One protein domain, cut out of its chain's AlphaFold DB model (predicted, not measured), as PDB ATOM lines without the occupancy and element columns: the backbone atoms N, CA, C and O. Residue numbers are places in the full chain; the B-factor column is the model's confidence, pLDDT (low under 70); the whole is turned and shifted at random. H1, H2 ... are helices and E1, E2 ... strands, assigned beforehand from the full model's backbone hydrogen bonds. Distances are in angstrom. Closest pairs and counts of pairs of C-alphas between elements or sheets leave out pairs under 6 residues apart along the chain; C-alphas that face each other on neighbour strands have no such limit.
ATOM      1  N   GLU A  96     111.982 -63.465  21.087       63.16
ATOM      2  CA  GLU A  96     113.205 -63.189  21.822       63.16
ATOM      3  C   GLU A  96     113.896 -61.951  21.243       63.16
ATOM      4  O   GLU A  96     114.161 -61.882  20.044       63.16
ATOM      5  N   PHE A  97     114.206 -60.969  22.089       62.62
ATOM      6  CA  PHE A  97     114.976 -59.788  21.684       62.62
ATOM      7  C   PHE A  97     116.251 -59.664  22.494       62.62
ATOM      8  O   PHE A  97     116.194 -59.731  23.720       62.62
ATOM      9  N   SER A  98     117.368 -59.380  21.815       61.66
ATOM     10  CA  SER A  98     118.623 -59.018  22.472       61.66
ATOM     11  C   SER A  98     118.796 -57.499  22.589       61.66
ATOM     12  O   SER A  98     118.540 -56.778  21.626       61.66
ATOM     13  N   PHE A  99     119.255 -56.979  23.733       65.44
ATOM     14  CA  PHE A  99     119.531 -55.541  23.911       65.44
ATOM     15  C   PHE A  99     120.928 -55.261  24.483       65.44
ATOM     16  O   PHE A  99     121.405 -55.920  25.401       65.44
ATOM     17  N   SER A 100     121.632 -54.251  23.960       55.94
ATOM     18  CA  SER A 100     123.076 -54.122  24.207       55.94
ATOM     19  C   SER A 100     123.472 -53.244  25.405       55.94
ATOM     20  O   SER A 100     124.531 -53.511  25.985       55.94
ATOM     21  N   ARG A 101     122.662 -52.265  25.849       53.53
ATOM     22  CA  ARG A 101     123.004 -51.366  26.978       53.53
ATOM     23  C   ARG A 101     121.782 -50.860  27.743       53.53
ATOM     24  O   ARG A 101     121.112 -49.976  27.237       53.53
ATOM     25  N   PHE A 102     121.557 -51.338  28.977       60.53
ATOM     26  CA  PHE A 102     120.380 -50.930  29.770       60.53
ATOM     27  C   PHE A 102     120.568 -50.572  31.246       60.53
ATOM     28  O   PHE A 102     119.614 -50.531  32.017       60.53
ATOM     29  N   LEU A 103     121.793 -50.297  31.676       58.25
ATOM     30  CA  LEU A 103     122.102 -50.330  33.105       58.25
ATOM     31  C   LEU A 103     122.498 -48.973  33.698       58.25
ATOM     32  O   LEU A 103     122.722 -48.885  34.895       58.25
ATOM     33  N   HIS A 104     122.531 -47.893  32.908       57.19
ATOM     34  CA  HIS A 104     122.994 -46.587  33.403       57.19
ATOM     35  C   HIS A 104     122.073 -45.935  34.446       57.19
ATOM     36  O   HIS A 104     122.539 -45.115  35.231       57.19
ATOM     37  N   PHE A 105     120.786 -46.293  34.467       59.84
ATOM     38  CA  PHE A 105     119.810 -45.768  35.434       59.84
ATOM     39  C   PHE A 105     119.702 -46.613  36.707       59.84
ATOM     40  O   PHE A 105     119.020 -46.226  37.655       59.84
ATOM     41  N   LEU A 106     120.360 -47.768  36.720       65.00
ATOM     42  CA  LEU A 106     120.310 -48.750  37.787       65.00
ATOM     43  C   LEU A 106     121.614 -48.727  38.577       65.00
ATOM     44  O   LEU A 106     122.699 -48.677  37.999       65.00
ATOM     45  N   LYS A 107     121.531 -48.810  39.906       71.31
ATOM     46  CA  LYS A 107     122.731 -49.044  40.714       71.31
ATOM     47  C   LYS A 107     123.214 -50.469  40.473       71.31
ATOM     48  O   LYS A 107     122.401 -51.386  40.405       71.31
ATOM     49  N   GLU A 108     124.526 -50.678  40.439       72.94
ATOM     50  CA  GLU A 108     125.133 -52.009  40.273       72.94
ATOM     51  C   GLU A 108     124.549 -53.044  41.247       72.94
ATOM     52  O   GLU A 108     124.171 -54.137  40.842       72.94
ATOM     53  N   SER A 109     124.327 -52.653  42.504       74.06
ATOM     54  CA  SER A 109     123.673 -53.493  43.512       74.06
ATOM     55  C   SER A 109     122.241 -53.909  43.155       74.06
ATOM     56  O   SER A 109     121.825 -55.010  43.489       74.06
ATOM     57  N   GLU A 110     121.461 -53.039  42.508       72.06
ATOM     58  CA  GLU A 110     120.086 -53.351  42.090       72.06
ATOM     59  C   GLU A 110     120.091 -54.326  40.910       72.06
ATOM     60  O   GLU A 110     119.284 -55.248  40.870       72.06
ATOM     61  N   ILE A 111     121.046 -54.162  39.992       73.12
ATOM     62  CA  ILE A 111     121.247 -55.051  38.842       73.12
ATOM     63  C   ILE A 111     121.630 -56.437  39.334       73.12
ATOM     64  O   ILE A 111     121.002 -57.418  38.954       73.12
ATOM     65  N   GLU A 112     122.621 -56.517  40.219       77.25
ATOM     66  CA  GLU A 112     123.093 -57.771  40.802       77.25
ATOM     67  C   GLU A 112     121.977 -58.543  41.517       77.25
ATOM     68  O   GLU A 112     121.953 -59.771  41.455       77.25
ATOM     69  N   LEU A 113     121.022 -57.839  42.133       74.75
ATOM     70  CA  LEU A 113     119.872 -58.452  42.797       74.75
ATOM     71  C   LEU A 113     118.867 -59.076  41.821       74.75
ATOM     72  O   LEU A 113     118.241 -60.076  42.166       74.75
ATOM     73  N   VAL A 114     118.684 -58.497  40.629       75.88
ATOM     74  CA  VAL A 114     117.633 -58.926  39.687       75.88
ATOM     75  C   VAL A 114     118.162 -59.661  38.451       75.88
ATOM     76  O   VAL A 114     117.381 -60.261  37.717       75.88
ATOM     77  N   LYS A 115     119.481 -59.668  38.214       78.12
ATOM     78  CA  LYS A 115     120.101 -60.188  36.983       78.12
ATOM     79  C   LYS A 115     119.800 -61.659  36.697       78.12
ATOM     80  O   LYS A 115     119.816 -62.067  35.539       78.12
ATOM     81  N   SER A 116     119.553 -62.459  37.732       77.75
ATOM     82  CA  SER A 116     119.268 -63.892  37.622       77.75
ATOM     83  C   SER A 116     117.796 -64.206  37.362       77.75
ATOM     84  O   SER A 116     117.465 -65.379  37.197       77.75
ATOM     85  N   PHE A 117     116.927 -63.196  37.340       82.56
ATOM     86  CA  PHE A 117     115.486 -63.371  37.240       82.56
ATOM     87  C   PHE A 117     114.940 -62.846  35.915       82.56
ATOM     88  O   PHE A 117     115.464 -61.903  35.319       82.56
ATOM     89  N   TRP A 118     113.845 -63.462  35.485       84.56
ATOM     90  CA  TRP A 118     112.942 -62.871  34.512       84.56
ATOM     91  C   TRP A 118     112.038 -61.884  35.234       84.56
ATOM     92  O   TRP A 118     111.358 -62.245  36.193       84.56
ATOM     93  N   ILE A 119     112.059 -60.635  34.790       84.62
ATOM     94  CA  ILE A 119     111.307 -59.554  35.409       84.62
ATOM     95  C   ILE A 119     110.079 -59.273  34.537       84.62
ATOM     96  O   ILE A 119     110.265 -58.921  33.370       84.62
ATOM     97  N   PRO A 120     108.849 -59.429  35.052       85.50
ATOM     98  CA  PRO A 120     107.644 -59.082  34.320       85.50
ATOM     99  C   PRO A 120     107.549 -57.562  34.149       85.50
ATOM    100  O   PRO A 120     107.941 -56.788  35.026       85.50
ATOM    101  N   GLY A 121     107.019 -57.119  33.015       84.69
ATOM    102  CA  GLY A 121     106.860 -55.699  32.733       84.69
ATOM    103  C   GLY A 121     105.924 -55.401  31.571       84.69
ATOM    104  O   GLY A 121     105.519 -56.281  30.805       84.69
ATOM    105  N   VAL A 122     105.596 -54.117  31.448       84.31
ATOM    106  CA  VAL A 122     104.860 -53.541  30.321       84.31
ATOM    107  C   VAL A 122     105.848 -52.806  29.426       84.31
ATOM    108  O   VAL A 122     106.533 -51.880  29.854       84.31
ATOM    109  N   PHE A 123     105.907 -53.203  28.166       81.69
ATOM    110  CA  PHE A 123     106.824 -52.698  27.161       81.69
ATOM    111  C   PHE A 123     106.072 -51.753  26.238       81.69
ATOM    112  O   PHE A 123     105.084 -52.121  25.602       81.69
ATOM    113  N   LYS A 124     106.512 -50.499  26.183       80.75
ATOM    114  CA  LYS A 124     105.899 -49.473  25.348       80.75
ATOM    115  C   LYS A 124     106.625 -49.391  24.013       80.75
ATOM    116  O   LYS A 124     107.842 -49.228  23.952       80.75
ATOM    117  N   HIS A 125     105.844 -49.426  22.947       77.19
ATOM    118  CA  HIS A 125     106.280 -49.293  21.565       77.19
ATOM    119  C   HIS A 125     105.675 -48.023  20.954       77.19
ATOM    120  O   HIS A 125     104.768 -47.402  21.513       77.19
ATOM    121  N   SER A 126     106.122 -47.662  19.752       74.94
ATOM    122  CA  SER A 126     105.563 -46.530  18.999       74.94
ATOM    123  C   SER A 126     104.080 -46.701  18.637       74.94
ATOM    124  O   SER A 126     103.388 -45.707  18.438       74.94
ATOM    125  N   LYS A 127     103.586 -47.947  18.561       76.31
ATOM    126  CA  LYS A 127     102.206 -48.277  18.162       76.31
ATOM    127  C   LYS A 127     101.315 -48.792  19.299       76.31
ATOM    128  O   LYS A 127     100.155 -49.102  19.045       76.31
ATOM    129  N   GLY A 128     101.821 -48.909  20.526       80.62
ATOM    130  CA  GLY A 128     101.045 -49.479  21.629       80.62
ATOM    131  C   GLY A 128     101.890 -49.967  22.796       80.62
ATOM    132  O   GLY A 128     103.046 -49.578  22.952       80.62
ATOM    133  N   MET A 129     101.297 -50.820  23.626       82.50
ATOM    134  CA  MET A 129     101.952 -51.467  24.760       82.50
ATOM    135  C   MET A 129     101.794 -52.983  24.639       82.50
ATOM    136  O   MET A 129     100.752 -53.459  24.191       82.50
ATOM    137  N   ASN A 130     102.819 -53.719  25.053       81.06
ATOM    138  CA  ASN A 130     102.819 -55.170  25.159       81.06
ATOM    139  C   ASN A 130     103.280 -55.582  26.559       81.06
ATOM    140  O   ASN A 130     103.853 -54.777  27.290       81.06
ATOM    141  N   ARG A 131     103.030 -56.825  26.950       82.38
ATOM    142  CA  ARG A 131     103.459 -57.372  28.241       82.38
ATOM    143  C   ARG A 131     104.422 -58.512  28.012       82.38
ATOM    144  O   ARG A 131     104.387 -59.155  26.963       82.38
ATOM    145  N   GLY A 132     105.303 -58.737  28.972       82.56
ATOM    146  CA  GLY A 132     106.340 -59.734  28.806       82.56
ATOM    147  C   GLY A 132     107.318 -59.797  29.961       82.56
ATOM    148  O   GLY A 132     107.115 -59.177  31.006       82.56
ATOM    149  N   TRP A 133     108.409 -60.510  29.736       84.25
ATOM    150  CA  TRP A 133     109.507 -60.629  30.676       84.25
ATOM    151  C   TRP A 133     110.801 -60.119  30.066       84.25
ATOM    152  O   TRP A 133     111.039 -60.263  28.870       84.25
ATOM    153  N   ILE A 134     111.665 -59.565  30.910       82.44
ATOM    154  CA  ILE A 134     113.024 -59.164  30.556       82.44
ATOM    155  C   ILE A 134     114.026 -59.852  31.477       82.44
ATOM    156  O   ILE A 134     113.828 -59.917  32.689       82.44
ATOM    157  N   ASN A 135     115.121 -60.344  30.909       84.06
ATOM    158  CA  ASN A 135     116.264 -60.845  31.653       84.06
ATOM    159  C   ASN A 135     117.474 -59.946  31.393       84.06
ATOM    160  O   ASN A 135     118.040 -59.933  30.299       84.06
ATOM    161  N   LEU A 136     117.890 -59.199  32.418       78.44
ATOM    162  CA  LEU A 136     118.979 -58.229  32.287       78.44
ATOM    163  C   LEU A 136     120.356 -58.877  32.083       78.44
ATOM    164  O   LEU A 136     121.186 -58.288  31.394       78.44
ATOM    165  N   SER A 137     120.618 -60.066  32.650       78.75
ATOM    166  CA  SER A 137     121.919 -60.737  32.468       78.75
ATOM    167  C   SER A 137     122.060 -61.328  31.076       78.75
ATOM    168  O   SER A 137     123.103 -61.185  30.439       78.75
ATOM    169  N   ARG A 138     120.991 -61.971  30.604       77.56
ATOM    170  CA  ARG A 138     120.945 -62.618  29.293       77.56
ATOM    171  C   ARG A 138     120.715 -61.622  28.166       77.56
ATOM    172  O   ARG A 138     120.989 -61.934  27.015       77.56
ATOM    173  N   LYS A 139     120.280 -60.408  28.520       77.38
ATOM    174  CA  LYS A 139     119.862 -59.362  27.592       77.38
ATOM    175  C   LYS A 139     118.691 -59.808  26.727       77.38
ATOM    176  O   LYS A 139     118.593 -59.355  25.604       77.38
ATOM    177  N   GLU A 140     117.832 -60.676  27.246       79.12
ATOM    178  CA  GLU A 140     116.714 -61.277  26.515       79.12
ATOM    179  C   GLU A 140     115.387 -60.624  26.940       79.12
ATOM    180  O   GLU A 140     115.218 -60.244  28.103       79.12
ATOM    181  N   MET A 141     114.429 -60.508  26.023       79.94
ATOM    182  CA  MET A 141     113.032 -60.163  26.320       79.94
ATOM    183  C   MET A 141     112.092 -61.148  25.646       79.94
ATOM    184  O   MET A 141     112.409 -61.616  24.561       79.94
ATOM    185  N   ILE A 142     110.949 -61.418  26.274       79.12
ATOM    186  CA  ILE A 142     109.894 -62.306  25.778       79.12
ATOM    187  C   ILE A 142     108.546 -61.608  25.920       79.12
ATOM    188  O   ILE A 142     108.217 -61.170  27.019       79.12
ATOM    189  N   PHE A 143     107.752 -61.542  24.849       78.12
ATOM    190  CA  PHE A 143     106.405 -60.956  24.871       78.12
ATOM    191  C   PHE A 143     105.287 -61.993  24.918       78.12
ATOM    192  O   PHE A 143     105.450 -63.135  24.499       78.12
ATOM    193  N   GLU A 144     104.133 -61.565  25.429       75.00
ATOM    194  CA  GLU A 144     102.911 -62.365  25.463       75.00
ATOM    195  C   GLU A 144     102.218 -62.419  24.092       75.00
ATOM    196  O   GLU A 144     101.591 -63.422  23.769       75.00
ATOM    197  N   LYS A 145     102.295 -61.356  23.274       69.25
ATOM    198  CA  LYS A 145     101.522 -61.248  22.022       69.25
ATOM    199  C   LYS A 145     102.345 -60.794  20.825       69.25
ATOM    200  O   LYS A 145     103.149 -59.872  20.928       69.25
ATOM    201  N   ASP A 146     101.987 -61.352  19.668       62.16
ATOM    202  CA  ASP A 146     102.654 -61.174  18.373       62.16
ATOM    203  C   ASP A 146     102.489 -59.788  17.733       62.16
ATOM    204  O   ASP A 146     103.299 -59.366  16.908       62.16
ATOM    205  N   ALA A 147     101.452 -59.042  18.132       54.44
ATOM    206  CA  ALA A 147     101.031 -57.807  17.461       54.44
ATOM    207  C   ALA A 147     102.117 -56.711  17.392       54.44
ATOM    208  O   ALA A 147     102.002 -55.778  16.595       54.44
ATOM    209  N   PHE A 148     103.170 -56.826  18.205       56.34
ATOM    210  CA  PHE A 148     104.276 -55.876  18.267       56.34
ATOM    211  C   PHE A 148     105.660 -56.536  18.152       56.34
ATOM    212  O   PHE A 148     106.655 -55.864  18.396       56.34
ATOM    213  N   ASN A 149     105.748 -57.803  17.729       55.69
ATOM    214  CA  ASN A 149     107.008 -58.563  17.662       55.69
ATOM    215  C   ASN A 149     107.989 -58.087  16.567       55.69
ATOM    216  O   ASN A 149     109.119 -58.550  16.506       55.69
ATOM    217  N   SER A 150     107.607 -57.116  15.734       58.09
ATOM    218  CA  SER A 150     108.522 -56.377  14.843       58.09
ATOM    219  C   SER A 150     108.839 -54.963  15.333       58.09
ATOM    220  O   SER A 150     109.572 -54.218  14.686       58.09
ATOM    221  N   LEU A 151     108.252 -54.537  16.454       63.62
ATOM    222  CA  LEU A 151     108.464 -53.208  17.002       63.62
ATOM    223  C   LEU A 151     109.382 -53.286  18.201       63.62
ATOM    224  O   LEU A 151     109.010 -53.724  19.284       63.62
ATOM    225  N   VAL A 152     110.554 -52.716  18.016       68.38
ATOM    226  CA  VAL A 152     111.517 -52.465  19.068       68.38
ATOM    227  C   VAL A 152     110.875 -51.634  20.201       68.38
ATOM    228  O   VAL A 152     110.441 -50.503  19.946       68.38
ATOM    229  N   PRO A 153     110.750 -52.160  21.439       71.38
ATOM    230  CA  PRO A 153     110.237 -51.359  22.543       71.38
ATOM    231  C   PRO A 153     111.164 -50.191  22.871       71.38
ATOM    232  O   PRO A 153     112.381 -50.277  22.791       71.38
ATOM    233  N   GLN A 154     110.569 -49.070  23.251       74.62
ATOM    234  CA  GLN A 154     111.291 -47.841  23.588       74.62
ATOM    235  C   GLN A 154     111.402 -47.650  25.099       74.62
ATOM    236  O   GLN A 154     112.128 -46.782  25.576       74.62
ATOM    237  N   GLU A 155     110.633 -48.414  25.871       74.44
ATOM    238  CA  GLU A 155     110.500 -48.241  27.308       74.44
ATOM    239  C   GLU A 155     109.902 -49.499  27.946       74.44
ATOM    240  O   GLU A 155     109.031 -50.131  27.352       74.44
ATOM    241  N   VAL A 156     110.339 -49.829  29.160       75.31
ATOM    242  CA  VAL A 156     109.731 -50.830  30.044       75.31
ATOM    243  C   VAL A 156     109.253 -50.150  31.310       75.31
ATOM    244  O   VAL A 156     109.957 -49.325  31.896       75.31
ATOM    245  N   ILE A 157     108.067 -50.535  31.747       77.38
ATOM    246  CA  ILE A 157     107.458 -50.129  33.000       77.38
ATOM    247  C   ILE A 157     107.307 -51.386  33.853       77.38
ATOM    248  O   ILE A 157     106.774 -52.394  33.393       77.38
ATOM    249  N   PHE A 158     107.788 -51.315  35.089       75.56
ATOM    250  CA  PHE A 158     107.731 -52.406  36.052       75.56
ATOM    251  C   PHE A 158     106.713 -52.072  37.128       75.56
ATOM    252  O   PHE A 158     106.719 -50.973  37.692       75.56
ATOM    253  N   GLU A 159     105.862 -53.036  37.448       69.81
ATOM    254  CA  GLU A 159     104.901 -52.889  38.528       69.81
ATOM    255  C   GLU A 159     105.546 -53.310  39.845       69.81
ATOM    256  O   GLU A 159     105.840 -54.479  40.074       69.81
ATOM    257  N   SER A 160     105.776 -52.343  40.735       67.00
ATOM    258  CA  SER A 160     106.262 -52.620  42.085       67.00
ATOM    259  C   SER A 160     105.643 -51.679  43.104       67.00
ATOM    260  O   SER A 160     105.521 -50.466  42.890       67.00
ATOM    261  N   THR A 161     105.290 -52.258  44.246       63.31
ATOM    262  CA  THR A 161     104.829 -51.535  45.433       63.31
ATOM    263  C   THR A 161     106.001 -50.903  46.195       63.31
ATOM    264  O   THR A 161     105.808 -49.945  46.944       63.31
ATOM    265  N   TYR A 162     107.235 -51.354  45.938       61.34
ATOM    266  CA  TYR A 162     108.469 -50.786  46.474       61.34
ATOM    267  C   TYR A 162     109.035 -49.683  45.571       61.34
ATOM    268  O   TYR A 162     108.893 -49.694  44.349       61.34
ATOM    269  N   ASN A 163     109.712 -48.698  46.167       58.91
ATOM    270  CA  ASN A 163     110.410 -47.649  45.419       58.91
ATOM    271  C   ASN A 163     111.758 -48.153  44.899       58.91
ATOM    272  O   ASN A 163     112.796 -47.935  45.517       58.91
ATOM    273  N   PHE A 164     111.727 -48.799  43.738       60.00
ATOM    274  CA  PHE A 164     112.917 -49.031  42.930       60.00
ATOM    275  C   PHE A 164     113.200 -47.845  42.011       60.00
ATOM    276  O   PHE A 164     112.278 -47.268  41.432       60.00
ATOM    277  N   ASN A 165     114.482 -47.527  41.804       56.81
ATOM    278  CA  ASN A 165     114.894 -46.483  40.853       56.81
ATOM    279  C   ASN A 165     114.574 -46.840  39.392       56.81
ATOM    280  O   ASN A 165     114.691 -45.996  38.511       56.81
ATOM    281  N   PHE A 166     114.134 -48.073  39.136       64.31
ATOM    282  CA  PHE A 166     113.885 -48.594  37.801       64.31
ATOM    283  C   PHE A 166     112.427 -48.918  37.500       64.31
ATOM    284  O   PHE A 166     112.167 -49.629  36.542       64.31
ATOM    285  N   LYS A 167     111.457 -48.357  38.238       64.75
ATOM    286  CA  LYS A 167     110.017 -48.477  37.900       64.75
ATOM    287  C   LYS A 167     109.713 -48.183  36.426       64.75
ATOM    288  O   LYS A 167     108.742 -48.690  35.875       64.75
ATOM    289  N   ARG A 168     110.548 -47.356  35.797       65.88
ATOM    290  CA  ARG A 168     110.507 -47.033  34.380       65.88
ATOM    291  C   ARG A 168     111.926 -47.020  33.827       65.88
ATOM    292  O   ARG A 168     112.778 -46.307  34.350       65.88
ATOM    293  N   ILE A 169     112.164 -47.769  32.761       65.94
ATOM    294  CA  ILE A 169     113.456 -47.848  32.083       65.94
ATOM    295  C   ILE A 169     113.230 -47.551  30.601       65.94
ATOM    296  O   ILE A 169     112.456 -48.234  29.943       65.94
ATOM    297  N   LYS A 170     113.899 -46.538  30.052       68.38
ATOM    298  CA  LYS A 170     113.798 -46.209  28.622       68.38
ATOM    299  C   LYS A 170     114.751 -47.080  27.817       68.38
ATOM    300  O   LYS A 170     115.932 -46.863  28.004       68.38
ATOM    301  N   LEU A 171     114.273 -47.942  26.919       66.69
ATOM    302  CA  LEU A 171     115.077 -48.887  26.141       66.69
ATOM    303  C   LEU A 171     115.720 -48.296  24.857       66.69
ATOM    304  O   LEU A 171     115.027 -47.835  23.956       66.69
TER     305      LEU A 171
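This is residues 96 to 171 of the 178 residues of an uncharacterized protein of Saccharibacillus sp. WB 17 (UniProt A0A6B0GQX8). The model is one strongly twisted, curled sheet of five antiparallel strands, with the long hairpin E2 and E3 in its middle and a short helix, H1, off the sheet at one end of the longest axis. The link from E4 to E5 reaches the other end of that axis, and residues 158 to 171 make a long loop whose residues 168 to 169 come back beside E5. The printed part has 76 residues with one named helix and five named strands, along the chain E1, H1, E2, E3, E4, E5; the sheet's order is E1, E4, E3, E2, E5. The class is mixed, helices and strands, with 32 residues, under half, in named elements. The whole is compact, with a radius of gyration of the C-alphas of 11.8 A, and spans 34 by 24 by 18 A.

E1, residues 96 to 98, begins with C-alpha 96 at (113.205, -63.189, 21.822) and is 6.9 A long. H1, residues 108 to 114, is 10.2 A long. E2, residues 119 to 125, measures 18.0 A and begins with C-alpha 119 at (111.307, -59.554, 35.409). E3, residues 128 to 135, is the longest strand by residues, 21.5 A, and bends by 59 degrees at residue 132. E4, residues 140 to 143, measures 10.4 A. E5, residues 155 to 157, is 6.7 A long and ends with C-alpha 157 at (107.458, -50.129, 33.000).

The hairpin E2 and E3 is antiparallel at 145 degrees, with N 123 and O 130 at 2.7 A. E3 and E4 form another hairpin at 139 degrees, with N 142 and O 133 at 2.8 A. E2, E3 and E4 are a meander, each strand the antiparallel neighbour of the one before. With E5 they make a Greek key, the first strand being the antiparallel neighbour of the fourth: E2 and E5 stand at 136 degrees, with N 124 and O 155 at 2.8 A. Edge strand E1 is antiparallel to E4 at 144 degrees, with N 141 and O 97 at 3.0 A. From edge to edge the strands' lines turn by 117 degrees. H1 is not on the sheet and is only just apart from E3, 8.4 A at the closest; in H1 every O i to N i+4 pair is within hydrogen-bond range. Residues 156 to 157 of E5 pair antiparallel with residues 168 to 169.

The two C-alphas farthest apart are those of Ser 109 and Ala 147, 34.8 A. The printed part has no cut. The link from E4 to E5, 11 residues, is long. The mean pLDDT of the printed part is 71.6, and residues 96 to 106, 145 to 152 and 159 to 171 are under 70.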